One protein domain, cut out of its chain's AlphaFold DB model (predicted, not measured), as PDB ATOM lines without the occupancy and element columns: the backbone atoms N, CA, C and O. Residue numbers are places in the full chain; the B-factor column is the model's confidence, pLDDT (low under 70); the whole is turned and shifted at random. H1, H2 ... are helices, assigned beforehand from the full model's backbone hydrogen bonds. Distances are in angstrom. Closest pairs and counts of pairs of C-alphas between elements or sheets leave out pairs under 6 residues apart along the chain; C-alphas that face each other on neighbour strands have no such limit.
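AT A GLANCE: This is residues 588 to 612, 619 to 740 and 748 to 796 of the 829 residues of a protein of Pseudomonas poae (UniProt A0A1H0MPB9). This is an elongated row of mostly short helices in two groups, joined through H6 near the middle. One end is a loose group of H1, H2, H3 and H4, in which H2 packs on H3; the second group holds H8, H10, H11 and H12, where H12 packs on H8 with residues 779 to 783 and slants outward to the far end, H10 packs on H11, and H9 packs on H6 with residues 727 to 731, while H7 lies near the middle of the whole. The printed part has 196 residues with twelve named helices, H1 to H12 in order along the chain, and no named strand, and its class is all helix. The whole is compact by its radius of gyration of the C-alphas, 19.1 A, although its outline is elongated, with spans of 61 by 37 by 28 A.

IN THESE COORDINATES: Find C-alpha 594 at (77.894, 105.573, 74.647); from there H1 runs over residues 594 to 607, 19.7 A from first to last C-alpha. After the first cut come H2, residues 620 to 626, and H3, residues 636 to 647, which is 15.9 A long. Read on to H4, residues 657 to 664, H5, residues 670 to 673, H6, residues 680 to 688, and H7, residues 690 to 693. H8 begins at C-alpha 707, at (67.485, 84.576, 78.265), and covers residues 707 to 722 in 22.0 A. H9, residues 727 to 738, is 17.0 A long. Past the second cut look for H10, residues 749 to 757, H11, residues 761 to 768, and H12, residues 779 to 795, the longest helix at 24.0 A, which ends with C-alpha 795 at (70.524, 57.038, 70.134).

HOW THE PARTS SIT: Start with H1, which with residues 599 to 600 alone only just touches H4, with 3 pairs of C-alphas within 8 A; the closest C-alphas are those of Thr 600 and Ile 664, 7.1 A apart, and the lines are about perpendicular at 83 degrees. H2 touches H3, about perpendicular at 85 degrees, closest at the C-alphas of Thr 620 and His 637, 6.1 A apart. H3, with residues 638 to 642 alone, touches H6 at a steep tilt of 45 degrees, with the C-alphas of Leu 639 and Leu 688 closest at 6.0 A. H5 touches H6 too, closest at the C-alphas of Ala 671 and Asn 680, 5.4 A apart. At H6 look across to H9: they touch at a shallow tilt of 15 degrees, the same way, with the C-alphas of Thr 682 and Gln 727 closest at 6.8 A. H7 only just touches H12, with 3 pairs of C-alphas within 8 A, closest at those of Leu 693 and Met 779, 4.9 A apart. H8 touches H12 at a steep tilt of 61 degrees, where the C-alphas of Phe 712 and Met 779 are closest at 6.3 A. H8 and H9 touch only at the corner by their link, and only just, with 3 pairs of C-alphas within 8 A; the closest are those of Cys 720 and Gln 727, 6.3 A apart. H10 touches H11, closest at the C-alphas of Ser 754 and Glu 761, 5.6 A apart. H11 only just touches H12, with 3 pairs of C-alphas within 8 A, closest at those of Leu 767 and Ile 785, 7.0 A apart. Among the pairs that are apart are H1 and H12, and H2 and H8. In H1, H2, H3, H4, H6, H8, H9, H10 and H12 every O i to N i+4 pair is within hydrogen-bond range; in H11 3 of 4 are, and H5 and H7 are too short for such a pair.

THE WHOLE: The two C-alphas farthest apart are those of Pro 612 and Arg 796, 64.5 A. Residues 613 to 618 are not printed, and C-alphas 612 and 619 are 12.0 A apart across that cut; residues 741 to 747 are not printed either, with 15.3 A between C-alphas 740 and 748. Of the links that are printed whole, the one from H7 to H8, residues 694 to 706, is long. The mean pLDDT of the printed part is 78.8; look for values under 70 at residues 589 to 592, 603, 605 to 612, 619 to 641, 643 to 659, 668 and 740.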
ATOM      1  N   GLU A 588      73.108  95.445  82.036       77.31
ATOM      2  CA  GLU A 588      74.055  96.497  82.422       77.31
ATOM      3  C   GLU A 588      73.435  97.898  82.295       77.31
ATOM      4  O   GLU A 588      72.504  98.094  81.503       77.31
ATOM      5  N   PRO A 589      73.906  98.891  83.071       69.19
ATOM      6  CA  PRO A 589      73.416 100.252  82.935       69.19
ATOM      7  C   PRO A 589      73.757 100.804  81.544       69.19
ATOM      8  O   PRO A 589      74.894 100.765  81.088       69.19
ATOM      9  N   ILE A 590      72.747 101.368  80.874       66.94
ATOM     10  CA  ILE A 590      72.831 101.878  79.489       66.94
ATOM     11  C   ILE A 590      73.956 102.918  79.313       66.94
ATOM     12  O   ILE A 590      74.508 103.054  78.223       66.94
ATOM     13  N   ILE A 591      74.322 103.616  80.394       62.66
ATOM     14  CA  ILE A 591      75.390 104.627  80.449       62.66
ATOM     15  C   ILE A 591      76.747 104.048  80.018       62.66
ATOM     16  O   ILE A 591      77.539 104.757  79.399       62.66
ATOM     17  N   ASP A 592      76.989 102.760  80.272       66.56
ATOM     18  CA  ASP A 592      78.268 102.106  79.974       66.56
ATOM     19  C   ASP A 592      78.502 101.932  78.464       66.56
ATOM     20  O   ASP A 592      79.632 101.711  78.026       66.56
ATOM     21  N   ASN A 593      77.452 102.075  77.644       72.62
ATOM     22  CA  ASN A 593      77.556 102.049  76.193       72.62
ATOM     23  C   ASN A 593      77.174 103.416  75.590       72.62
ATOM     24  O   ASN A 593      75.987 103.737  75.478       72.62
ATOM     25  N   PRO A 594      78.150 104.214  75.113       76.19
ATOM     26  CA  PRO A 594      77.894 105.573  74.647       76.19
ATOM     27  C   PRO A 594      76.987 105.631  73.412       76.19
ATOM     28  O   PRO A 594      76.359 106.662  73.173       76.19
ATOM     29  N   THR A 595      76.898 104.565  72.606       75.19
ATOM     30  CA  THR A 595      75.986 104.536  71.452       75.19
ATOM     31  C   THR A 595      74.550 104.262  71.881       75.19
ATOM     32  O   THR A 595      73.646 104.943  71.399       75.19
ATOM     33  N   LEU A 596      74.337 103.346  72.834       74.81
ATOM     34  CA  LEU A 596      73.016 103.104  73.421       74.81
ATOM     35  C   LEU A 596      72.537 104.317  74.220       74.81
ATOM     36  O   LEU A 596      71.389 104.713  74.057       74.81
ATOM     37  N   ALA A 597      73.416 104.970  74.986       75.62
ATOM     38  CA  ALA A 597      73.091 106.204  75.698       75.62
ATOM     39  C   ALA A 597      72.616 107.310  74.741       75.62
ATOM     40  O   ALA A 597      71.546 107.876  74.941       75.62
ATOM     41  N   ARG A 598      73.329 107.544  73.626       75.75
ATOM     42  CA  ARG A 598      72.897 108.510  72.596       75.75
ATOM     43  C   ARG A 598      71.552 108.148  71.970       75.75
ATOM     44  O   ARG A 598      70.760 109.041  71.686       75.75
ATOM     45  N   LEU A 599      71.297 106.861  71.726       72.50
ATOM     46  CA  LEU A 599      70.008 106.399  71.209       72.50
ATOM     47  C   LEU A 599      68.889 106.639  72.222       72.50
ATOM     48  O   LEU A 599      67.840 107.155  71.850       72.50
ATOM     49  N   THR A 600      69.124 106.325  73.493       73.25
ATOM     50  CA  THR A 600      68.195 106.587  74.593       73.25
ATOM     51  C   THR A 600      67.911 108.077  74.750       73.25
ATOM     52  O   THR A 600      66.744 108.454  74.794       73.25
ATOM     53  N   ASP A 601      68.935 108.928  74.749       74.50
ATOM     54  CA  ASP A 601      68.781 110.383  74.841       74.50
ATOM     55  C   ASP A 601      68.018 110.937  73.635       74.50
ATOM     56  O   ASP A 601      67.126 111.772  73.784       74.50
ATOM     57  N   SER A 602      68.317 110.429  72.435       71.56
ATOM     58  CA  SER A 602      67.595 110.782  71.213       71.56
ATOM     59  C   SER A 602      66.127 110.377  71.301       71.56
ATOM     60  O   SER A 602      65.264 111.188  70.974       71.56
ATOM     61  N   LEU A 603      65.814 109.163  71.765       68.69
ATOM     62  CA  LEU A 603      64.440 108.687  71.961       68.69
ATOM     63  C   LEU A 603      63.704 109.509  73.027       68.69
ATOM     64  O   LEU A 603      62.567 109.919  72.803       68.69
ATOM     65  N   GLN A 604      64.358 109.817  74.147       70.19
ATOM     66  CA  GLN A 604      63.804 110.633  75.230       70.19
ATOM     67  C   GLN A 604      63.495 112.062  74.749       70.19
ATOM     68  O   GLN A 604      62.388 112.561  74.954       70.19
ATOM     69  N   ALA A 605      64.439 112.705  74.053       68.00
ATOM     70  CA  ALA A 605      64.276 114.048  73.491       68.00
ATOM     71  C   ALA A 605      63.218 114.100  72.378       68.00
ATOM     72  O   ALA A 605      62.579 115.127  72.143       68.00
ATOM     73  N   SER A 606      63.049 112.986  71.674       64.25
ATOM     74  CA  SER A 606      62.048 112.799  70.632       64.25
ATOM     75  C   SER A 606      60.642 112.667  71.218       64.25
ATOM     76  O   SER A 606      59.712 113.331  70.766       64.25
ATOM     77  N   LEU A 607      60.505 111.890  72.291       63.50
ATOM     78  CA  LEU A 607      59.266 111.735  73.048       63.50
ATOM     79  C   LEU A 607      58.816 113.035  73.719       63.50
ATOM     80  O   LEU A 607      57.628 113.340  73.710       63.50
ATOM     81  N   SER A 608      59.746 113.842  74.243       62.75
ATOM     82  CA  SER A 608      59.419 115.133  74.869       62.75
ATOM     83  C   SER A 608      58.905 116.197  73.890       62.75
ATOM     84  O   SER A 608      58.391 117.225  74.319       62.75
ATOM     85  N   LYS A 609      59.073 115.983  72.577       61.56
ATOM     86  CA  LYS A 609      58.579 116.883  71.519       61.56
ATOM     87  C   LYS A 609      57.171 116.525  71.036       61.56
ATOM     88  O   LYS A 609      56.618 117.267  70.225       61.56
ATOM     89  N   LEU A 610      56.599 115.411  71.499       57.62
ATOM     90  CA  LEU A 610      55.224 115.040  71.172       57.62
ATOM     91  C   LEU A 610      54.254 116.000  71.882       57.62
ATOM     92  O   LEU A 610      54.425 116.257  73.077       57.62
ATOM     93  N   PRO A 611      53.245 116.549  71.180       53.91
ATOM     94  CA  PRO A 611      52.245 117.397  71.816       53.91
ATOM     95  C   PRO A 611      51.484 116.603  72.896       53.91
ATOM     96  O   PRO A 611      51.231 115.413  72.700       53.91
ATOM     97  N   PRO A 612      51.100 117.227  74.026       50.38
ATOM     98  CA  PRO A 612      50.195 116.604  74.982       50.38
ATOM     99  C   PRO A 612      48.823 116.491  74.313       50.38
ATOM    100  O   PRO A 612      48.076 117.464  74.245       50.38
ATOM    101  N   THR A 619      50.537 110.683  66.226       52.28
ATOM    102  CA  THR A 619      50.424 110.334  64.804       52.28
ATOM    103  C   THR A 619      51.689 109.642  64.295       52.28
ATOM    104  O   THR A 619      52.820 110.036  64.577       52.28
ATOM    105  N   THR A 620      51.479 108.607  63.486       48.47
ATOM    106  CA  THR A 620      52.477 107.792  62.777       48.47
ATOM    107  C   THR A 620      53.628 108.586  62.165       48.47
ATOM    108  O   THR A 620      54.784 108.173  62.233       48.47
ATOM    109  N   GLU A 621      53.314 109.730  61.561       48.78
ATOM    110  CA  GLU A 621      54.276 110.576  60.855       48.78
ATOM    111  C   GLU A 621      55.283 111.230  61.805       48.78
ATOM    112  O   GLU A 621      56.454 111.360  61.455       48.78
ATOM    113  N   GLN A 622      54.863 111.569  63.027       52.34
ATOM    114  CA  GLN A 622      55.743 112.156  64.034       52.34
ATOM    115  C   GLN A 622      56.769 111.131  64.519       52.34
ATOM    116  O   GLN A 622      57.930 111.476  64.659       52.34
ATOM    117  N   TRP A 623      56.402 109.857  64.681       51.75
ATOM    118  CA  TRP A 623      57.343 108.807  65.092       51.75
ATOM    119  C   TRP A 623      58.294 108.333  63.997       51.75
ATOM    120  O   TRP A 623      59.463 108.067  64.276       51.75
ATOM    121  N   ILE A 624      57.828 108.281  62.748       52.25
ATOM    122  CA  ILE A 624      58.693 108.000  61.594       52.25
ATOM    123  C   ILE A 624      59.785 109.077  61.465       52.25
ATOM    124  O   ILE A 624      60.918 108.750  61.126       52.25
ATOM    125  N   GLN A 625      59.485 110.338  61.808       50.84
ATOM    126  CA  GLN A 625      60.470 111.430  61.848       50.84
ATOM    127  C   GLN A 625      61.465 111.344  63.025       50.84
ATOM    128  O   GLN A 625      62.535 111.947  62.952       50.84
ATOM    129  N   LEU A 626      61.144 110.605  64.095       49.00
ATOM    130  CA  LEU A 626      62.008 110.431  65.276       49.00
ATOM    131  C   LEU A 626      63.037 109.296  65.101       49.00
ATOM    132  O   LEU A 626      63.996 109.210  65.870       49.00
ATOM    133  N   GLN A 627      62.886 108.451  64.073       51.75
ATOM    134  CA  GLN A 627      63.953 107.568  63.597       51.75
ATOM    135  C   GLN A 627      64.872 108.366  62.655       51.75
ATOM    136  O   GLN A 627      64.418 109.006  61.714       51.75
ATOM    137  N   THR A 628      66.183 108.360  62.893       43.66
ATOM    138  CA  THR A 628      67.188 109.271  62.305       43.66
ATOM    139  C   THR A 628      67.449 109.165  60.778       43.66
ATOM    140  O   THR A 628      68.540 109.528  60.334       43.66
ATOM    141  N   SER A 629      66.526 108.687  59.920       42.59
ATOM    142  CA  SER A 629      66.690 108.734  58.440       42.59
ATOM    143  C   SER A 629      65.491 108.244  57.590       42.59
ATOM    144  O   SER A 629      64.659 107.499  58.094       42.59
ATOM    145  N   PRO A 630      65.439 108.552  56.267       41.38
ATOM    146  CA  PRO A 630      64.216 108.768  55.479       41.38
ATOM    147  C   PRO A 630      63.637 107.524  54.775       41.38
ATOM    148  O   PRO A 630      62.923 107.661  53.785       41.38
ATOM    149  N   VAL A 631      63.936 106.309  55.241       38.19
ATOM    150  CA  VAL A 631      63.331 105.089  54.675       38.19
ATOM    151  C   VAL A 631      62.485 104.446  55.765       38.19
ATOM    152  O   VAL A 631      63.065 103.926  56.722       38.19
ATOM    153  N   PRO A 632      61.144 104.478  55.667       47.00
ATOM    154  CA  PRO A 632      60.314 103.782  56.631       47.00
ATOM    155  C   PRO A 632      60.632 102.291  56.517       47.00
ATOM    156  O   PRO A 632      60.476 101.700  55.445       47.00
ATOM    157  N   ALA A 633      61.093 101.662  57.604       53.56
ATOM    158  CA  ALA A 633      60.995 100.211  57.678       53.56
ATOM    159  C   ALA A 633      59.515  99.885  57.441       53.56
ATOM    160  O   ALA A 633      58.651 100.511  58.056       53.56
ATOM    161  N   ARG A 634      59.232  98.978  56.499       52.97
ATOM    162  CA  ARG A 634      57.882  98.687  55.977       52.97
ATOM    163  C   ARG A 634      56.841  98.477  57.091       52.97
ATOM    164  O   ARG A 634      55.675  98.804  56.901       52.97
ATOM    165  N   ASP A 635      57.311  98.052  58.265       61.22
ATOM    166  CA  ASP A 635      56.510  97.702  59.434       61.22
ATOM    167  C   ASP A 635      56.716  98.609  60.669       61.22
ATOM    168  O   ASP A 635      56.132  98.355  61.725       61.22
ATOM    169  N   ALA A 636      57.510  99.688  60.572       61.03
ATOM    170  CA  ALA A 636      57.769 100.610  61.692       61.03
ATOM    171  C   ALA A 636      56.479 101.226  62.252       61.03
ATOM    172  O   ALA A 636      56.341 101.400  63.461       61.03
ATOM    173  N   HIS A 637      55.513 101.513  61.375       63.59
ATOM    174  CA  HIS A 637      54.206 102.025  61.773       63.59
ATOM    175  C   HIS A 637      53.417 101.015  62.621       63.59
ATOM    176  O   HIS A 637      52.872 101.380  63.663       63.59
ATOM    177  N   ALA A 638      53.375  99.751  62.193       67.31
ATOM    178  CA  ALA A 638      52.642  98.699  62.891       67.31
ATOM    179  C   ALA A 638      53.270  98.398  64.260       67.31
ATOM    180  O   ALA A 638      52.557  98.315  65.259       67.31
ATOM    181  N   LEU A 639      54.605  98.336  64.320       69.62
ATOM    182  CA  LEU A 639      55.352  98.184  65.570       69.62
ATOM    183  C   LEU A 639      55.066  99.331  66.531       69.62
ATOM    184  O   LEU A 639      54.807  99.103  67.711       69.62
ATOM    185  N   PHE A 640      55.069 100.560  66.018       64.38
ATOM    186  CA  PHE A 640      54.782 101.735  66.820       64.38
ATOM    187  C   PHE A 640      53.372 101.704  67.417       64.38
ATOM    188  O   PHE A 640      53.222 101.887  68.624       64.38
ATOM    189  N   LEU A 641      52.338 101.439  66.614       65.62
ATOM    190  CA  LEU A 641      50.962 101.355  67.115       65.62
ATOM    191  C   LEU A 641      50.808 100.250  68.169       65.62
ATOM    192  O   LEU A 641      50.160 100.450  69.198       65.62
ATOM    193  N   MET A 642      51.442  99.100  67.943       70.31
ATOM    194  CA  MET A 642      51.383  97.976  68.873       70.31
ATOM    195  C   MET A 642      52.075  98.306  70.204       70.31
ATOM    196  O   MET A 642      51.479  98.151  71.266       70.31
ATOM    197  N   TYR A 643      53.304  98.827  70.168       69.94
ATOM    198  CA  TYR A 643      54.063  99.134  71.383       69.94
ATOM    199  C   TYR A 643      53.529 100.372  72.121       69.94
ATOM    200  O   TYR A 643      53.508 100.375  73.348       69.94
ATOM    201  N   SER A 644      53.060 101.409  71.418       64.75
ATOM    202  CA  SER A 644      52.488 102.615  72.048       64.75
ATOM    203  C   SER A 644      51.161 102.335  72.754       64.75
ATOM    204  O   SER A 644      50.965 102.799  73.880       64.75
ATOM    205  N   SER A 645      50.288 101.526  72.144       66.12
ATOM    206  CA  SER A 645      49.039 101.088  72.777       66.12
ATOM    207  C   SER A 645      49.288 100.210  74.008       66.12
ATOM    208  O   SER A 645      48.585 100.350  75.009       66.12
ATOM    209  N   PHE A 646      50.323  99.362  73.979       65.56
ATOM    210  CA  PHE A 646      50.671  98.484  75.098       65.56
ATOM    211  C   PHE A 646      51.373  99.222  76.251       65.56
ATOM    212  O   PHE A 646      51.049  99.008  77.417       65.56
ATOM    213  N   LEU A 647      52.316 100.117  75.939       64.62
ATOM    214  CA  LEU A 647      53.163 100.795  76.927       64.62
ATOM    215  C   LEU A 647      52.532 102.058  77.540       64.62
ATOM    216  O   LEU A 647      53.133 102.634  78.446       64.62
ATOM    217  N   LYS A 648      51.345 102.491  77.076       63.41
ATOM    218  CA  LYS A 648      50.630 103.702  77.545       63.41
ATOM    219  C   LYS A 648      51.563 104.913  77.701       63.41
ATOM    220  O   LYS A 648      51.570 105.580  78.734       63.41
ATOM    221  N   ILE A 649      52.395 105.158  76.692       57.78
ATOM    222  CA  ILE A 649      53.433 106.192  76.740       57.78
ATOM    223  C   ILE A 649      52.754 107.568  76.805       57.78
ATOM    224  O   ILE A 649      52.112 107.983  75.844       57.78
ATOM    225  N   THR A 650      52.891 108.275  77.929       54.00
ATOM    226  CA  THR A 650      52.431 109.662  78.090       54.00
ATOM    227  C   THR A 650      53.626 110.615  78.083       54.00
ATOM    228  O   THR A 650      54.683 110.307  78.630       54.00
ATOM    229  N   ALA A 651      53.471 111.791  77.468       50.88
ATOM    230  CA  ALA A 651      54.561 112.749  77.239       50.88
ATOM    231  C   ALA A 651      55.145 113.399  78.519       50.88
ATOM    232  O   ALA A 651      56.133 114.124  78.441       50.88
ATOM    233  N   ALA A 652      54.549 113.169  79.696       44.00
ATOM    234  CA  ALA A 652      54.784 113.974  80.900       44.00
ATOM    235  C   ALA A 652      55.651 113.315  81.997       44.00
ATOM    236  O   ALA A 652      55.963 113.982  82.982       44.00
ATOM    237  N   ALA A 653      56.048 112.040  81.872       52.88
ATOM    238  CA  ALA A 653      56.779 111.316  82.923       52.88
ATOM    239  C   ALA A 653      58.091 110.683  82.413       52.88
ATOM    240  O   ALA A 653      58.149 110.253  81.259       52.88
ATOM    241  N   PRO A 654      59.146 110.578  83.252       58.78
ATOM    242  CA  PRO A 654      60.343 109.821  82.894       58.78
ATOM    243  C   PRO A 654      59.969 108.361  82.618       58.78
ATOM    244  O   PRO A 654      59.270 107.729  83.414       58.78
ATOM    245  N   LEU A 655      60.429 107.829  81.481       61.31
ATOM    246  CA  LEU A 655      60.171 106.445  81.097       61.31
ATOM    247  C   LEU A 655      60.676 105.491  82.182       61.31
ATOM    248  O   LEU A 655      61.819 105.579  82.632       61.31
ATOM    249  N   GLN A 656      59.832 104.539  82.572       66.00
ATOM    250  CA  GLN A 656      60.274 103.426  83.403       66.00
ATOM    251  C   GLN A 656      61.313 102.594  82.634       66.00
ATOM    252  O   GLN A 656      61.235 102.462  81.411       66.00
ATOM    253  N   ARG A 657      62.274 101.994  83.350       66.25
ATOM    254  CA  ARG A 657      63.375 101.203  82.761       66.25
ATOM    255  C   ARG A 657      62.883 100.142  81.766       66.25
ATOM    256  O   ARG A 657      63.445 100.010  80.684       66.25
ATOM    257  N   LEU A 658      61.805  99.436  82.113       64.94
ATOM    258  CA  LEU A 658      61.171  98.427  81.258       64.94
ATOM    259  C   LEU A 658      60.660  99.033  79.945       64.94
ATOM    260  O   LEU A 658      60.946  98.506  78.877       64.94
ATOM    261  N   THR A 659      59.955 100.163  79.997       69.94
ATOM    262  CA  THR A 659      59.476 100.880  78.803       69.94
ATOM    263  C   THR A 659      60.638 101.279  77.894       69.94
ATOM    264  O   THR A 659      60.547 101.151  76.677       69.94
ATOM    265  N   LEU A 660      61.757 101.697  78.486       71.56
ATOM    266  CA  LEU A 660      62.950 102.106  77.754       71.56
ATOM    267  C   LEU A 660      63.610 100.922  77.021       71.56
ATOM    268  O   LEU A 660      63.907 101.041  75.835       71.56
ATOM    269  N   HIS A 661      63.764  99.762  77.669       76.69
ATOM    270  CA  HIS A 661      64.304  98.555  77.020       76.69
ATOM    271  C   HIS A 661      63.487  98.142  75.784       76.69
ATOM    272  O   HIS A 661      64.054  97.830  74.739       76.69
ATOM    273  N   HIS A 662      62.159  98.199  75.881       74.38
ATOM    274  CA  HIS A 662      61.267  97.874  74.767       74.38
ATOM    275  C   HIS A 662      61.375  98.864  73.605       74.38
ATOM    276  O   HIS A 662      61.303  98.460  72.450       74.38
ATOM    277  N   LEU A 663      61.582 100.152  73.888       72.12
ATOM    278  CA  LEU A 663      61.783 101.161  72.848       72.12
ATOM    279  C   LEU A 663      63.155 101.044  72.174       72.12
ATOM    280  O   LEU A 663      63.258 101.263  70.969       72.12
ATOM    281  N   ILE A 664      64.193 100.653  72.920       76.56
ATOM    282  CA  ILE A 664      65.535 100.400  72.371       76.56
ATOM    283  C   ILE A 664      65.485  99.308  71.288       76.56
ATOM    284  O   ILE A 664      66.121  99.456  70.245       76.56
ATOM    285  N   LEU A 665      64.677  98.260  71.486       77.62
ATOM    286  CA  LEU A 665      64.476  97.164  70.523       77.62
ATOM    287  C   LEU A 665      63.865  97.585  69.180       77.62
ATOM    288  O   LEU A 665      63.933  96.817  68.225       77.62
ATOM    289  N   LEU A 666      63.272  98.777  69.087       74.62
ATOM    290  CA  LEU A 666      62.684  99.302  67.849       74.62
ATOM    291  C   LEU A 666      63.700 100.084  66.994       74.62
ATOM    292  O   LEU A 666      63.347 100.634  65.946       74.62
ATOM    293  N   GLY A 667      64.951 100.190  67.452       71.88
ATOM    294  CA  GLY A 667      66.022 100.895  66.753       71.88
ATOM    295  C   GLY A 667      66.455 100.203  65.453       71.88
ATOM    296  O   GLY A 667      66.518  98.984  65.370       71.88
ATOM    297  N   LYS A 668      66.823 100.996  64.438       68.06
ATOM    298  CA  LYS A 668      67.155 100.538  63.071       68.06
ATOM    299  C   LYS A 668      68.337  99.558  62.970       68.06
ATOM    300  O   LYS A 668      68.356  98.737  62.061       68.06
ATOM    301  N   ASP A 669      69.293  99.645  63.890       73.69
ATOM    302  CA  ASP A 669      70.503  98.811  63.901       73.69
ATOM    303  C   ASP A 669      70.683  98.090  65.242       73.69
ATOM    304  O   ASP A 669      71.790  97.659  65.585       73.69
ATOM    305  N   ILE A 670      69.604  97.946  66.021       79.62
ATOM    306  CA  ILE A 670      69.704  97.427  67.387       79.62
ATOM    307  C   ILE A 670      70.222  95.992  67.421       79.62
ATOM    308  O   ILE A 670      70.997  95.641  68.309       79.62
ATOM    309  N   ALA A 671      69.874  95.187  66.412       81.12
ATOM    310  CA  ALA A 671      70.377  93.828  66.297       81.12
ATOM    311  C   ALA A 671      71.912  93.790  66.204       81.12
ATOM    312  O   ALA A 671      72.543  92.960  66.847       81.12
ATOM    313  N   SER A 672      72.528  94.732  65.486       83.31
ATOM    314  CA  SER A 672      73.991  94.833  65.418       83.31
ATOM    315  C   SER A 672      74.599  95.418  66.697       83.31
ATOM    316  O   SER A 672      75.607  94.913  67.185       83.31
ATOM    317  N   LEU A 673      73.955  96.432  67.286       80.25
ATOM    318  CA  LEU A 673      74.437  97.131  68.481       80.25
ATOM    319  C   LEU A 673      74.425  96.254  69.732       80.25
ATOM    320  O   LEU A 673      75.327  96.350  70.562       80.25
ATOM    321  N   LEU A 674      73.413  95.398  69.859       83.00
ATOM    322  CA  LEU A 674      73.320  94.400  70.920       83.00
ATOM    323  C   LEU A 674      73.969  93.072  70.523       83.00
ATOM    324  O   LEU A 674      73.929  92.141  71.314       83.00
ATOM    325  N   ALA A 675      74.563  92.957  69.329       85.81
ATOM    326  CA  ALA A 675      75.103  91.703  68.803       85.81
ATOM    327  C   ALA A 675      74.091  90.535  68.871       85.81
ATOM    328  O   ALA A 675      74.443  89.405  69.224       85.81
ATOM    329  N   LEU A 676      72.820  90.809  68.559       87.44
ATOM    330  CA  LEU A 676      71.771  89.801  68.447       87.44
ATOM    331  C   LEU A 676      72.002  88.935  67.199       87.44
ATOM    332  O   LEU A 676      72.453  89.427  66.165       87.44
ATOM    333  N   PRO A 677      71.662  87.639  67.250       86.31
ATOM    334  CA  PRO A 677      71.971  86.690  66.185       86.31
ATOM    335  C   PRO A 677      71.038  86.773  64.960       86.31
ATOM    336  O   PRO A 677      71.038  85.860  64.148       86.31
ATOM    337  N   VAL A 678      70.255  87.838  64.778       88.94
ATOM    338  CA  VAL A 678      69.289  87.968  63.669       88.94
ATOM    339  C   VAL A 678      69.440  89.298  62.939       88.94
ATOM    340  O   VAL A 678      70.024  90.241  63.469       88.94
ATOM    341  N   SER A 679      68.906  89.396  61.719       88.50
ATOM    342  CA  SER A 679      68.833  90.677  61.011       88.50
ATOM    343  C   SER A 679      67.805  91.615  61.659       88.50
ATOM    344  O   SER A 679      66.854  91.165  62.302       88.50
ATOM    345  N   ASN A 680      67.951  92.929  61.457       84.00
ATOM    346  CA  ASN A 680      67.002  93.894  62.022       84.00
ATOM    347  C   ASN A 680      65.582  93.734  61.445       84.00
ATOM    348  O   ASN A 680      64.598  93.905  62.158       84.00
ATOM    349  N   ALA A 681      65.470  93.350  60.168       84.06
ATOM    350  CA  ALA A 681      64.185  93.061  59.532       84.06
ATOM    351  C   ALA A 681      63.493  91.851  60.181       84.06
ATOM    352  O   ALA A 681      62.316  91.920  60.532       84.06
ATOM    353  N   THR A 682      64.243  90.772  60.421       88.44
ATOM    354  CA  THR A 682      63.738  89.574  61.103       88.44
ATOM    355  C   THR A 682      63.350  89.862  62.547       88.44
ATOM    356  O   THR A 682      62.289  89.427  62.987       88.44
ATOM    357  N   LEU A 683      64.157  90.644  63.271       87.94
ATOM    358  CA  LEU A 683      63.821  91.082  64.623       87.94
ATOM    359  C   LEU A 683      62.489  91.843  64.637       87.94
ATOM    360  O   LEU A 683      61.612  91.513  65.425       87.94
ATOM    361  N   HIS A 684      62.298  92.805  63.731       85.00
ATOM    362  CA  HIS A 684      61.052  93.567  63.620       85.00
ATOM    363  C   HIS A 684      59.837  92.682  63.294       85.00
ATOM    364  O   HIS A 684      58.781  92.850  63.902       85.00
ATOM    365  N   ALA A 685      59.985  91.704  62.397       87.38
ATOM    366  CA  ALA A 685      58.916  90.757  62.073       87.38
ATOM    367  C   ALA A 685      58.508  89.888  63.280       87.38
ATOM    368  O   ALA A 685      57.318  89.641  63.491       87.38
ATOM    369  N   LEU A 686      59.485  89.462  64.088       88.50
ATOM    370  CA  LEU A 686      59.256  88.711  65.324       88.50
ATOM    371  C   LEU A 686      58.650  89.589  66.425       88.50
ATOM    372  O   LEU A 686      57.758  89.132  67.130       88.50
ATOM    373  N   LEU A 687      59.063  90.856  66.539       86.19
ATOM    374  CA  LEU A 687      58.469  91.814  67.480       86.19
ATOM    375  C   LEU A 687      56.990  92.083  67.162       86.19
ATOM    376  O   LEU A 687      56.206  92.238  68.088       86.19
ATOM    377  N   LEU A 688      56.588  92.093  65.884       85.12
ATOM    378  CA  LEU A 688      55.175  92.177  65.477       85.12
ATOM    379  C   LEU A 688      54.379  90.909  65.782       85.12
ATOM    380  O   LEU A 688      53.167  90.977  65.968       85.12
ATOM    381  N   ASN A 689      55.044  89.753  65.795       87.69
ATOM    382  CA  ASN A 689      54.420  88.454  66.021       87.69
ATOM    383  C   ASN A 689      55.152  87.693  67.140       87.69
ATOM    384  O   ASN A 689      55.801  86.679  66.867       87.69
ATOM    385  N   PRO A 690      55.027  88.124  68.413       88.56
ATOM    386  CA  PRO A 690      55.763  87.540  69.539       88.56
ATOM    387  C   PRO A 690      55.625  86.020  69.681       88.56
ATOM    388  O   PRO A 690      56.536  85.347  70.167       88.56
ATOM    389  N   ARG A 691      54.486  85.474  69.238       90.06
ATOM    390  CA  ARG A 691      54.186  84.036  69.236       90.06
ATOM    391  C   ARG A 691      55.055  83.207  68.307       90.06
ATOM    392  O   ARG A 691      55.218  82.021  68.559       90.06
ATOM    393  N   TRP A 692      55.594  83.796  67.241       92.44
ATOM    394  CA  TRP A 692      56.493  83.072  66.339       92.44
ATOM    395  C   TRP A 692      57.812  82.732  67.032       92.44
ATOM    396  O   TRP A 692      58.436  81.737  66.684       92.44
ATOM    397  N   LEU A 693      58.222  83.524  68.028       91.50
ATOM    398  CA  LEU A 693      59.425  83.255  68.810       91.50
ATOM    399  C   LEU A 693      59.156  82.280  69.963       91.50
ATOM    400  O   LEU A 693      59.891  81.313  70.123       91.50
ATOM    401  N   ASP A 694      58.103  82.525  70.744       90.88
ATOM    402  CA  ASP A 694      57.706  81.658  71.859       90.88
ATOM    403  C   ASP A 694      56.177  81.547  71.932       90.88
ATOM    404  O   ASP A 694      55.473  82.552  72.067       90.88
ATOM    405  N   SER A 695      55.659  80.318  71.898       88.12
ATOM    406  CA  SER A 695      54.230  80.000  72.008       88.12
ATOM    407  C   SER A 695      53.549  80.530  73.284       88.12
ATOM    408  O   SER A 695      52.335  80.761  73.274       88.12
ATOM    409  N   LYS A 696      54.300  80.784  74.371       86.06
ATOM    410  CA  LYS A 696      53.793  81.396  75.618       86.06
ATOM    411  C   LYS A 696      53.490  82.883  75.470       86.06
ATOM    412  O   LYS A 696      52.699  83.415  76.250       86.06
ATOM    413  N   ASN A 697      54.083  83.554  74.484       87.38
ATOM    414  CA  ASN A 697      53.844  84.973  74.297       87.38
ATOM    415  C   ASN A 697      52.385  85.223  73.859       87.38
ATOM    416  O   ASN A 697      51.797  84.469  73.071       87.38
ATOM    417  N   PRO A 698      51.746  86.296  74.344       83.12
ATOM    418  CA  PRO A 698      50.453  86.724  73.821       83.12
ATOM    419  C   PRO A 698      50.579  87.173  72.348       83.12
ATOM    420  O   PRO A 698      51.621  87.691  71.946       83.12
ATOM    421  N   PRO A 699      49.519  87.017  71.528       76.94
ATOM    422  CA  PRO A 699      49.576  87.275  70.085       76.94
ATOM    423  C   PRO A 699      49.846  88.747  69.744       76.94
ATOM    424  O   PRO A 699      50.477  89.010  68.732       76.94
ATOM    425  N   ASN A 700      49.422  89.675  70.611       74.00
ATOM    426  CA  ASN A 700      49.595  91.125  70.453       74.00
ATOM    427  C   ASN A 700      50.322  91.748  71.662       74.00
ATOM    428  O   ASN A 700      49.993  92.862  72.067       74.00
ATOM    429  N   GLY A 701      51.206  91.004  72.333       77.94
ATOM    430  CA  GLY A 701      51.978  91.581  73.437       77.94
ATOM    431  C   GLY A 701      53.351  92.059  73.016       77.94
ATOM    432  O   GLY A 701      53.671  92.183  71.839       77.94
ATOM    433  N   VAL A 702      54.163  92.326  74.023       79.62
ATOM    434  CA  VAL A 702      55.512  92.843  73.865       79.62
ATOM    435  C   VAL A 702      56.504  91.744  74.237       79.62
ATOM    436  O   VAL A 702      56.302  91.039  75.224       79.62
ATOM    437  N   ILE A 703      57.562  91.588  73.441       83.00
ATOM    438  CA  ILE A 703      58.662  90.674  73.765       83.00
ATOM    439  C   ILE A 703      59.546  91.320  74.829       83.00
ATOM    440  O   ILE A 703      60.124  92.383  74.593       83.00
ATOM    441  N   GLU A 704      59.706  90.639  75.959       82.12
ATOM    442  CA  GLU A 704      60.699  90.992  76.968       82.12
ATOM    443  C   GLU A 704      62.078  90.435  76.587       82.12
ATOM    444  O   GLU A 704      62.221  89.277  76.178       82.12
ATOM    445  N   LEU A 705      63.125  91.248  76.743       84.44
ATOM    446  CA  LEU A 705      64.505  90.787  76.589       84.44
ATOM    447  C   LEU A 705      64.905  89.954  77.807       84.44
ATOM    448  O   LEU A 705      65.331  90.480  78.832       84.44
ATOM    449  N   ASN A 706      64.776  88.640  77.673       88.19
ATOM    450  CA  ASN A 706      65.230  87.659  78.649       88.19
ATOM    451  C   ASN A 706      66.099  86.588  77.968       88.19
ATOM    452  O   ASN A 706      66.275  86.586  76.744       88.19
ATOM    453  N   LEU A 707      66.648  85.668  78.766       90.19
ATOM    454  CA  LEU A 707      67.485  84.576  78.265       90.19
ATOM    455  C   LEU A 707      66.780  83.745  77.180       90.19
ATOM    456  O   LEU A 707      67.415  83.373  76.197       90.19
ATOM    457  N   GLY A 708      65.475  83.503  77.327       90.31
ATOM    458  CA  GLY A 708      64.655  82.790  76.345       90.31
ATOM    459  C   GLY A 708      64.610  83.476  74.989       90.31
ATOM    460  O   GLY A 708      64.841  82.833  73.970       90.31
ATOM    461  N   THR A 709      64.415  84.792  74.971       89.94
ATOM    462  CA  THR A 709      64.422  85.589  73.740       89.94
ATOM    463  C   THR A 709      65.752  85.446  72.998       89.94
ATOM    464  O   THR A 709      65.764  85.105  71.817       89.94
ATOM    465  N   VAL A 710      66.889  85.627  73.678       91.75
ATOM    466  CA  VAL A 710      68.217  85.481  73.048       91.75
ATOM    467  C   VAL A 710      68.470  84.039  72.603       91.75
ATOM    468  O   VAL A 710      68.970  83.825  71.496       91.75
ATOM    469  N   TYR A 711      68.083  83.058  73.423       93.56
ATOM    470  CA  TYR A 711      68.182  81.639  73.092       93.56
ATOM    471  C   TYR A 711      67.428  81.316  71.797       93.56
ATOM    472  O   TYR A 711      68.031  80.809  70.853       93.56
ATOM    473  N   PHE A 712      66.144  81.666  71.693       94.06
ATOM    474  CA  PHE A 712      65.344  81.347  70.508       94.06
ATOM    475  C   PHE A 712      65.775  82.133  69.268       94.06
ATOM    476  O   PHE A 712      65.793  81.561  68.181       94.06
ATOM    477  N   LEU A 713      66.201  83.394  69.406       93.69
ATOM    478  CA  LEU A 713      66.794  84.140  68.290       93.69
ATOM    479  C   LEU A 713      68.064  83.454  67.772       93.69
ATOM    480  O   LEU A 713      68.307  83.419  66.566       93.69
ATOM    481  N   ARG A 714      68.875  82.888  68.672       93.38
ATOM    482  CA  ARG A 714      70.065  82.129  68.286       93.38
ATOM    483  C   ARG A 714      69.685  80.837  67.581       93.38
ATOM    484  O   ARG A 714      70.190  80.588  66.499       93.38
ATOM    485  N   ARG A 715      68.734  80.076  68.123       93.88
ATOM    486  CA  ARG A 715      68.250  78.832  67.502       93.88
ATOM    487  C   ARG A 715      67.614  79.070  66.135       93.88
ATOM    488  O   ARG A 715      67.816  78.263  65.235       93.88
ATOM    489  N   PHE A 716      66.921  80.193  65.958       95.19
ATOM    490  CA  PHE A 716      66.409  80.633  64.662       95.19
ATOM    491  C   PHE A 716      67.547  80.822  63.652       95.19
ATOM    492  O   PHE A 716      67.482  80.315  62.531       95.19
ATOM    493  N   ARG A 717      68.610  81.528  64.057       93.31
ATOM    494  CA  ARG A 717      69.796  81.729  63.222       93.31
ATOM    495  C   ARG A 717      70.492  80.410  62.914       93.31
ATOM    496  O   ARG A 717      70.734  80.130  61.750       93.31
ATOM    497  N   ASP A 718      70.769  79.603  63.934       93.00
ATOM    498  CA  ASP A 718      71.464  78.327  63.783       93.00
ATOM    499  C   ASP A 718      70.691  77.391  62.843       93.00
ATOM    500  O   ASP A 718      71.294  76.667  62.058       93.00
ATOM    501  N   PHE A 719      69.355  77.399  62.888       94.44
ATOM    502  CA  PHE A 719      68.535  76.647  61.940       94.44
ATOM    503  C   PHE A 719      68.725  77.143  60.503       94.44
ATOM    504  O   PHE A 719      68.902  76.333  59.599       94.44
ATOM    505  N   CYS A 720      68.713  78.461  60.290       94.19
ATOM    506  CA  CYS A 720      68.938  79.039  58.967       94.19
ATOM    507  C   CYS A 720      70.345  78.713  58.441       94.19
ATOM    508  O   CYS A 720      70.474  78.234  57.319       94.19
ATOM    509  N   ASP A 721      71.370  78.905  59.276       92.94
ATOM    510  CA  ASP A 721      72.778  78.695  58.925       92.94
ATOM    511  C   ASP A 721      73.074  77.204  58.643       92.94
ATOM    512  O   ASP A 721      73.774  76.887  57.688       92.94
ATOM    513  N   ASN A 722      72.509  76.267  59.417       92.44
ATOM    514  CA  ASN A 722      72.734  74.823  59.225       92.44
ATOM    515  C   ASN A 722      72.024  74.231  57.995       92.44
ATOM    516  O   ASN A 722      72.355  73.120  57.578       92.44
ATOM    517  N   HIS A 723      71.020  74.926  57.460       92.62
ATOM    518  CA  HIS A 723      70.198  74.465  56.338       92.62
ATOM    519  C   HIS A 723      70.316  75.362  55.097       92.62
ATOM    520  O   HIS A 723      69.535  75.196  54.161       92.62
ATOM    521  N   ASP A 724      71.266  76.306  55.089       91.00
ATOM    522  CA  ASP A 724      71.477  77.295  54.024       91.00
ATOM    523  C   ASP A 724      70.192  78.061  53.637       91.00
ATOM    524  O   ASP A 724      69.942  78.380  52.471       91.00
ATOM    525  N   LEU A 725      69.344  78.360  54.628       92.31
ATOM    526  CA  LEU A 725      68.065  79.046  54.434       92.31
ATOM    527  C   LEU A 725      68.194  80.552  54.672       92.31
ATOM    528  O   LEU A 725      68.835  81.012  55.615       92.31
ATOM    529  N   ALA A 726      67.490  81.343  53.861       91.44
ATOM    530  CA  ALA A 726      67.307  82.759  54.152       91.44
ATOM    531  C   ALA A 726      66.347  82.941  55.341       91.44
ATOM    532  O   ALA A 726      65.322  82.264  55.431       91.44
ATOM    533  N   GLN A 727      66.624  83.919  56.211       91.44
ATOM    534  CA  GLN A 727      65.781  84.211  57.383       91.44
ATOM    535  C   GLN A 727      64.315  84.494  56.997       91.44
ATOM    536  O   GLN A 727      63.398  84.091  57.710       91.44
ATOM    537  N   GLU A 728      64.076  85.123  55.840       89.62
ATOM    538  CA  GLU A 728      62.726  85.387  55.319       89.62
ATOM    539  C   GLU A 728      61.951  84.097  55.007       89.62
ATOM    540  O   GLU A 728      60.745  84.031  55.220       89.62
ATOM    541  N   THR A 729      62.631  83.039  54.556       91.75
ATOM    542  CA  THR A 729      61.996  81.756  54.222       91.75
ATOM    543  C   THR A 729      61.404  81.082  55.460       91.75
ATOM    544  O   THR A 729      60.299  80.542  55.401       91.75
ATOM    545  N   LEU A 730      62.108  81.144  56.595       92.81
ATOM    546  CA  LEU A 730      61.601  80.612  57.859       92.81
ATOM    547  C   LEU A 730      60.472  81.487  58.437       92.81
ATOM    548  O   LEU A 730      59.508  80.964  58.996       92.81
ATOM    549  N   LEU A 731      60.533  82.810  58.255       91.50
ATOM    550  CA  LEU A 731      59.425  83.700  58.628       91.50
ATOM    551  C   LEU A 731      58.164  83.427  57.801       91.50
ATOM    552  O   LEU A 731      57.068  83.399  58.360       91.50
ATOM    553  N   GLU A 732      58.299  83.187  56.496       90.69
ATOM    554  CA  GLU A 732      57.171  82.820  55.633       90.69
ATOM    555  C   GLU A 732      56.553  81.482  56.059       90.69
ATOM    556  O   GLU A 732      55.330  81.347  56.103       90.69
ATOM    557  N   TYR A 733      57.378  80.514  56.473       91.62
ATOM    558  CA  TYR A 733      56.882  79.273  57.068       91.62
ATOM    559  C   TYR A 733      55.996  79.546  58.292       91.62
ATOM    560  O   TYR A 733      54.858  79.076  58.338       91.62
ATOM    561  N   PHE A 734      56.464  80.348  59.257       91.69
ATOM    562  CA  PHE A 734      55.659  80.686  60.436       91.69
ATOM    563  C   PHE A 734      54.403  81.486  60.077       91.69
ATOM    564  O   PHE A 734      53.348  81.267  60.679       91.69
ATOM    565  N   ARG A 735      54.473  82.361  59.067       90.25
ATOM    566  CA  ARG A 735      53.318  83.094  58.531       90.25
ATOM    567  C   ARG A 735      52.256  82.134  57.995       90.25
ATOM    568  O   ARG A 735      51.086  82.273  58.351       90.25
ATOM    569  N   HIS A 736      52.647  81.130  57.210       88.12
ATOM    570  CA  HIS A 736      51.737  80.097  56.712       88.12
ATOM    571  C   HIS A 736      51.212  79.177  57.821       88.12
ATOM    572  O   HIS A 736      50.016  78.895  57.854       88.12
ATOM    573  N   ALA A 737      52.066  78.749  58.754       86.75
ATOM    574  CA  ALA A 737      51.686  77.860  59.854       86.75
ATOM    575  C   ALA A 737      50.678  78.501  60.830       86.75
ATOM    576  O   ALA A 737      49.859  77.799  61.431       86.75
ATOM    577  N   ASN A 738      50.722  79.831  60.972       87.44
ATOM    578  CA  ASN A 738      49.819  80.608  61.822       87.44
ATOM    579  C   ASN A 738      48.629  81.234  61.069       87.44
ATOM    580  O   ASN A 738      47.754  81.828  61.705       87.44
ATOM    581  N   ALA A 739      48.552  81.107  59.740       84.19
ATOM    582  CA  ALA A 739      47.392  81.563  58.983       84.19
ATOM    583  C   ALA A 739      46.154  80.729  59.363       84.19
ATOM    584  O   ALA A 739      46.209  79.500  59.428       84.19
ATOM    585  N   LYS A 740      45.011  81.381  59.631       60.22
ATOM    586  CA  LYS A 740      43.747  80.673  59.913       60.22
ATOM    587  C   LYS A 740      43.439  79.744  58.738       60.22
ATOM    588  O   LYS A 740      43.328  80.229  57.617       60.22
ATOM    589  N   SER A 748      52.334  70.533  52.162       74.69
ATOM    590  CA  SER A 748      52.454  69.886  53.469       74.69
ATOM    591  C   SER A 748      53.615  70.556  54.210       74.69
ATOM    592  O   SER A 748      54.781  70.343  53.895       74.69
ATOM    593  N   LEU A 749      53.295  71.429  55.171       82.56
ATOM    594  CA  LEU A 749      54.276  72.151  55.990       82.56
ATOM    595  C   LEU A 749      55.226  71.152  56.668       82.56
ATOM    596  O   LEU A 749      56.410  71.426  56.838       82.56
ATOM    597  N   THR A 750      54.705  69.961  56.972       82.44
ATOM    598  CA  THR A 750      55.439  68.763  57.383       82.44
ATOM    599  C   THR A 750      56.484  68.324  56.354       82.44
ATOM    600  O   THR A 750      57.632  68.126  56.733       82.44
ATOM    601  N   ALA A 751      56.144  68.225  55.063       86.50
ATOM    602  CA  ALA A 751      57.097  67.865  54.009       86.50
ATOM    603  C   ALA A 751      58.147  68.959  53.785       86.50
ATOM    604  O   ALA A 751      59.309  68.657  53.535       86.50
ATOM    605  N   GLN A 752      57.770  70.233  53.926       89.38
ATOM    606  CA  GLN A 752      58.725  71.342  53.859       89.38
ATOM    607  C   GLN A 752      59.756  71.262  54.994       89.38
ATOM    608  O   GLN A 752      60.956  71.326  54.733       89.38
ATOM    609  N   LEU A 753      59.309  71.053  56.241       90.00
ATOM    610  CA  LEU A 753      60.216  70.825  57.370       90.00
ATOM    611  C   LEU A 753      61.037  69.542  57.208       90.00
ATOM    612  O   LEU A 753      62.233  69.551  57.484       90.00
ATOM    613  N   SER A 754      60.415  68.450  56.757       91.56
ATOM    614  CA  SER A 754      61.074  67.170  56.479       91.56
ATOM    615  C   SER A 754      62.192  67.336  55.454       91.56
ATOM    616  O   SER A 754      63.294  66.832  55.670       91.56
ATOM    617  N   HIS A 755      61.950  68.109  54.393       92.19
ATOM    618  CA  HIS A 755      62.942  68.404  53.369       92.19
ATOM    619  C   HIS A 755      64.126  69.191  53.939       92.19
ATOM    620  O   HIS A 755      65.269  68.790  53.736       92.19
ATOM    621  N   TRP A 756      63.871  70.259  54.702       92.94
ATOM    622  CA  TRP A 756      64.935  71.060  55.321       92.94
ATOM    623  C   TRP A 756      65.749  70.263  56.330       92.94
ATOM    624  O   TRP A 756      66.977  70.274  56.305       92.94
ATOM    625  N   LEU A 757      65.069  69.517  57.197       90.75
ATOM    626  CA  LEU A 757      65.722  68.669  58.177       90.75
ATOM    627  C   LEU A 757      66.364  67.434  57.526       90.75
ATOM    628  O   LEU A 757      67.186  66.798  58.165       90.75
ATOM    629  N   GLY A 758      66.035  67.052  56.291       90.62
ATOM    630  CA  GLY A 758      66.469  65.769  55.728       90.62
ATOM    631  C   GLY A 758      66.053  64.588  56.618       90.62
ATOM    632  O   GLY A 758      66.844  63.679  56.867       90.62
ATOM    633  N   TRP A 759      64.842  64.652  57.175       92.75
ATOM    634  CA  TRP A 759      64.310  63.690  58.141       92.75
ATOM    635  C   TRP A 759      62.934  63.201  57.693       92.75
ATOM    636  O   TRP A 759      62.195  63.968  57.089       92.75
ATOM    637  N   SER A 760      62.572  61.944  57.943       91.75
ATOM    638  CA  SER A 760      61.332  61.353  57.414       91.75
ATOM    639  C   SER A 760      60.070  62.024  57.964       91.75
ATOM    640  O   SER A 760      59.982  62.274  59.167       91.75
ATOM    641  N   GLU A 761      59.065  62.221  57.105       90.12
ATOM    642  CA  GLU A 761      57.771  62.819  57.473       90.12
ATOM    643  C   GLU A 761      57.087  62.076  58.628       90.12
ATOM    644  O   GLU A 761      56.627  62.717  59.564       90.12
ATOM    645  N   THR A 762      57.126  60.739  58.643       90.12
ATOM    646  CA  THR A 762      56.515  59.911  59.702       90.12
ATOM    647  C   THR A 762      57.105  60.172  61.090       90.12
ATOM    648  O   THR A 762      56.379  60.233  62.079       90.12
ATOM    649  N   GLU A 763      58.426  60.355  61.173       92.25
ATOM    650  CA  GLU A 763      59.122  60.640  62.436       92.25
ATOM    651  C   GLU A 763      58.818  62.052  62.943       92.25
ATOM    652  O   GLU A 763      58.760  62.283  64.153       92.25
ATOM    653  N   LEU A 764      58.613  62.994  62.021       91.38
ATOM    654  CA  LEU A 764      58.243  64.366  62.345       91.38
ATOM    655  C   LEU A 764      56.772  64.463  62.763       91.38
ATOM    656  O   LEU A 764      56.465  65.165  63.722       91.38
ATOM    657  N   GLU A 765      55.876  63.733  62.097       89.00
ATOM    658  CA  GLU A 765      54.455  63.642  62.449       89.00
ATOM    659  C   GLU A 765      54.252  63.056  63.846       89.00
ATOM    660  O   GLU A 765      53.479  63.614  64.626       89.00
ATOM    661  N   ALA A 766      54.995  62.001  64.203       89.81
ATOM    662  CA  ALA A 766      54.943  61.409  65.539       89.81
ATOM    663  C   ALA A 766      55.215  62.449  66.642       89.81
ATOM    664  O   ALA A 766      54.501  62.499  67.642       89.81
ATOM    665  N   LEU A 767      56.198  63.336  66.441       91.25
ATOM    666  CA  LEU A 767      56.494  64.420  67.382       91.25
ATOM    667  C   LEU A 767      55.473  65.556  67.304       91.25
ATOM    668  O   LEU A 767      54.999  66.027  68.339       91.25
ATOM    669  N   ALA A 768      55.123  65.996  66.095       88.38
ATOM    670  CA  ALA A 768      54.221  67.121  65.876       88.38
ATOM    671  C   ALA A 768      52.830  66.869  66.475       88.38
ATOM    672  O   ALA A 768      52.244  67.784  67.048       88.38
ATOM    673  N   MET A 769      52.339  65.626  66.439       87.50
ATOM    674  CA  MET A 769      51.066  65.231  67.051       87.50
ATOM    675  C   MET A 769      51.030  65.396  68.576       87.50
ATOM    676  O   MET A 769      49.949  65.517  69.149       87.50
ATOM    677  N   THR A 770      52.185  65.448  69.244       87.94
ATOM    678  CA  THR A 770      52.260  65.716  70.692       87.94
ATOM    679  C   THR A 770      52.248  67.212  71.038       87.94
ATOM    680  O   THR A 770      52.185  67.568  72.224       87.94
ATOM    681  N   LEU A 771      52.332  68.094  70.034       87.25
ATOM    682  CA  LEU A 771      52.234  69.545  70.196       87.25
ATOM    683  C   LEU A 771      50.764  69.987  70.297       87.25
ATOM    684  O   LEU A 771      49.886  69.339  69.726       87.25
ATOM    685  N   PRO A 772      50.464  71.133  70.943       82.94
ATOM    686  CA  PRO A 772      49.086  71.587  71.178       82.94
ATOM    687  C   PRO A 772      48.227  71.744  69.913       82.94
ATOM    688  O   PRO A 772      47.001  71.670  69.976       82.94
ATOM    689  N   HIS A 773      48.861  71.996  68.768       81.31
ATOM    690  CA  HIS A 773      48.191  72.227  67.489       81.31
ATOM    691  C   HIS A 773      48.455  71.138  66.443       81.31
ATOM    692  O   HIS A 773      48.022  71.300  65.304       81.31
ATOM    693  N   GLY A 774      49.165  70.060  66.798       82.38
ATOM    694  CA  GLY A 774      49.541  69.002  65.853       82.38
ATOM    695  C   GLY A 774      50.555  69.433  64.780       82.38
ATOM    696  O   GLY A 774      50.793  68.698  63.829       82.38
ATOM    697  N   MET A 775      51.110  70.645  64.880       85.19
ATOM    698  CA  MET A 775      52.008  71.252  63.894       85.19
ATOM    699  C   MET A 775      52.891  72.309  64.560       85.19
ATOM    700  O   MET A 775      52.495  72.885  65.571       85.19
ATOM    701  N   VAL A 776      54.046  72.595  63.956       90.44
ATOM    702  CA  VAL A 776      54.997  73.613  64.430       90.44
ATOM    703  C   VAL A 776      54.538  75.007  64.012       90.44
ATOM    704  O   VAL A 776      54.392  75.287  62.822       90.44
ATOM    705  N   ARG A 777      54.333  75.898  64.980       90.81
ATOM    706  CA  ARG A 777      53.910  77.293  64.766       90.81
ATOM    707  C   ARG A 777      54.879  78.329  65.315       90.81
ATOM    708  O   ARG A 777      54.734  79.507  64.983       90.81
ATOM    709  N   SER A 778      55.843  77.911  66.120       93.25
ATOM    710  CA  SER A 778      56.778  78.802  66.799       93.25
ATOM    711  C   SER A 778      58.187  78.214  66.885       93.25
ATOM    712  O   SER A 778      58.410  77.021  66.656       93.25
ATOM    713  N   MET A 779      59.158  79.067  67.211       94.69
ATOM    714  CA  MET A 779      60.562  78.680  67.318       94.69
ATOM    715  C   MET A 779      60.833  77.781  68.531       94.69
ATOM    716  O   MET A 779      61.705  76.922  68.442       94.69
ATOM    717  N   ASP A 780      60.087  77.907  69.633       92.62
ATOM    718  CA  ASP A 780      60.207  76.985  70.773       92.62
ATOM    719  C   ASP A 780      59.765  75.555  70.422       92.62
ATOM    720  O   ASP A 780      60.425  74.589  70.809       92.62
ATOM    721  N   GLU A 781      58.703  75.413  69.626       93.06
ATOM    722  CA  GLU A 781      58.241  74.118  69.117       93.06
ATOM    723  C   GLU A 781      59.229  73.529  68.097       93.06
ATOM    724  O   GLU A 781      59.542  72.336  68.149       93.06
ATOM    725  N   LEU A 782      59.771  74.363  67.197       94.44
ATOM    726  CA  LEU A 782      60.795  73.940  66.236       94.44
ATOM    727  C   LEU A 782      62.092  73.519  66.941       94.44
ATOM    728  O   LEU A 782      62.667  72.487  66.595       94.44
ATOM    729  N   ASP A 783      62.533  74.272  67.954       94.62
ATOM    730  CA  ASP A 783      63.700  73.931  68.773       94.62
ATOM    731  C   ASP A 783      63.547  72.555  69.423       94.62
ATOM    732  O   ASP A 783      64.477  71.746  69.404       94.62
ATOM    733  N   TRP A 784      62.370  72.276  69.983       93.81
ATOM    734  CA  TRP A 784      62.087  70.980  70.577       93.81
ATOM    735  C   TRP A 784      62.209  69.843  69.554       93.81
ATOM    736  O   TRP A 784      62.920  68.872  69.819       93.81
ATOM    737  N   ILE A 785      61.636  69.992  68.353       94.12
ATOM    738  CA  ILE A 785      61.794  69.001  67.273       94.12
ATOM    739  C   ILE A 785      63.266  68.821  66.889       94.12
ATOM    740  O   ILE A 785      63.721  67.689  66.718       94.12
ATOM    741  N   MET A 786      64.040  69.905  66.794       93.62
ATOM    742  CA  MET A 786      65.475  69.825  66.507       93.62
ATOM    743  C   MET A 786      66.233  69.049  67.592       93.62
ATOM    744  O   MET A 786      67.099  68.232  67.267       93.62
ATOM    745  N   ARG A 787      65.907  69.263  68.875       93.62
ATOM    746  CA  ARG A 787      66.499  68.516  69.998       93.62
ATOM    747  C   ARG A 787      66.107  67.039  69.970       93.62
ATOM    748  O   ARG A 787      66.980  66.191  70.148       93.62
ATOM    749  N   CYS A 788      64.847  66.718  69.673       94.81
ATOM    750  CA  CYS A 788      64.395  65.336  69.494       94.81
ATOM    751  C   CYS A 788      65.114  64.654  68.325       94.81
ATOM    752  O   CYS A 788      65.644  63.562  68.494       94.81
ATOM    753  N   ARG A 789      65.247  65.325  67.175       94.75
ATOM    754  CA  ARG A 789      66.008  64.809  66.028       94.75
ATOM    755  C   ARG A 789      67.466  64.531  66.391       94.75
ATOM    756  O   ARG A 789      68.006  63.491  66.017       94.75
ATOM    757  N   GLN A 790      68.114  65.443  67.117       93.12
ATOM    758  CA  GLN A 790      69.488  65.252  67.581       93.12
ATOM    759  C   GLN A 790      69.601  64.053  68.535       93.12
ATOM    760  O   GLN A 790      70.567  63.291  68.446       93.12
ATOM    761  N   ALA A 791      68.617  63.865  69.418       93.81
ATOM    762  CA  ALA A 791      68.546  62.703  70.294       93.81
ATOM    763  C   ALA A 791      68.373  61.408  69.484       93.81
ATOM    764  O   ALA A 791      69.198  60.513  69.648       93.81
ATOM    765  N   CYS A 792      67.416  61.343  68.548       94.50
ATOM    766  CA  CYS A 792      67.227  60.199  67.646       94.50
ATOM    767  C   CYS A 792      68.500  59.877  66.854       94.50
ATOM    768  O   CYS A 792      68.893  58.721  66.757       94.50
ATOM    769  N   ALA A 793      69.212  60.886  66.339       93.25
ATOM    770  CA  ALA A 793      70.462  60.671  65.608       93.25
ATOM    771  C   ALA A 793      71.571  60.057  66.484       93.25
ATOM    772  O   ALA A 793      72.357  59.235  66.012       93.25
ATOM    773  N   ARG A 794      71.642  60.437  67.767       93.06
ATOM    774  CA  ARG A 794      72.638  59.920  68.722       93.06
ATOM    775  C   ARG A 794      72.281  58.544  69.275       93.06
ATOM    776  O   ARG A 794      73.174  57.726  69.479       93.06
ATOM    777  N   THR A 795      71.003  58.298  69.549       92.88
ATOM    778  CA  THR A 795      70.524  57.038  70.134       92.88
ATOM    779  C   THR A 795      70.155  55.992  69.088       92.88
ATOM    780  O   THR A 795      70.101  54.816  69.427       92.88
ATOM    781  N   ARG A 796      69.949  56.412  67.832       93.12
ATOM    782  CA  ARG A 796      69.396  55.626  66.714       93.12
ATOM    783  C   ARG A 796      67.964  55.134  66.940       93.12
ATOM    784  O   ARG A 796      67.507  54.238  66.239       93.12
TER     785      ARG A 796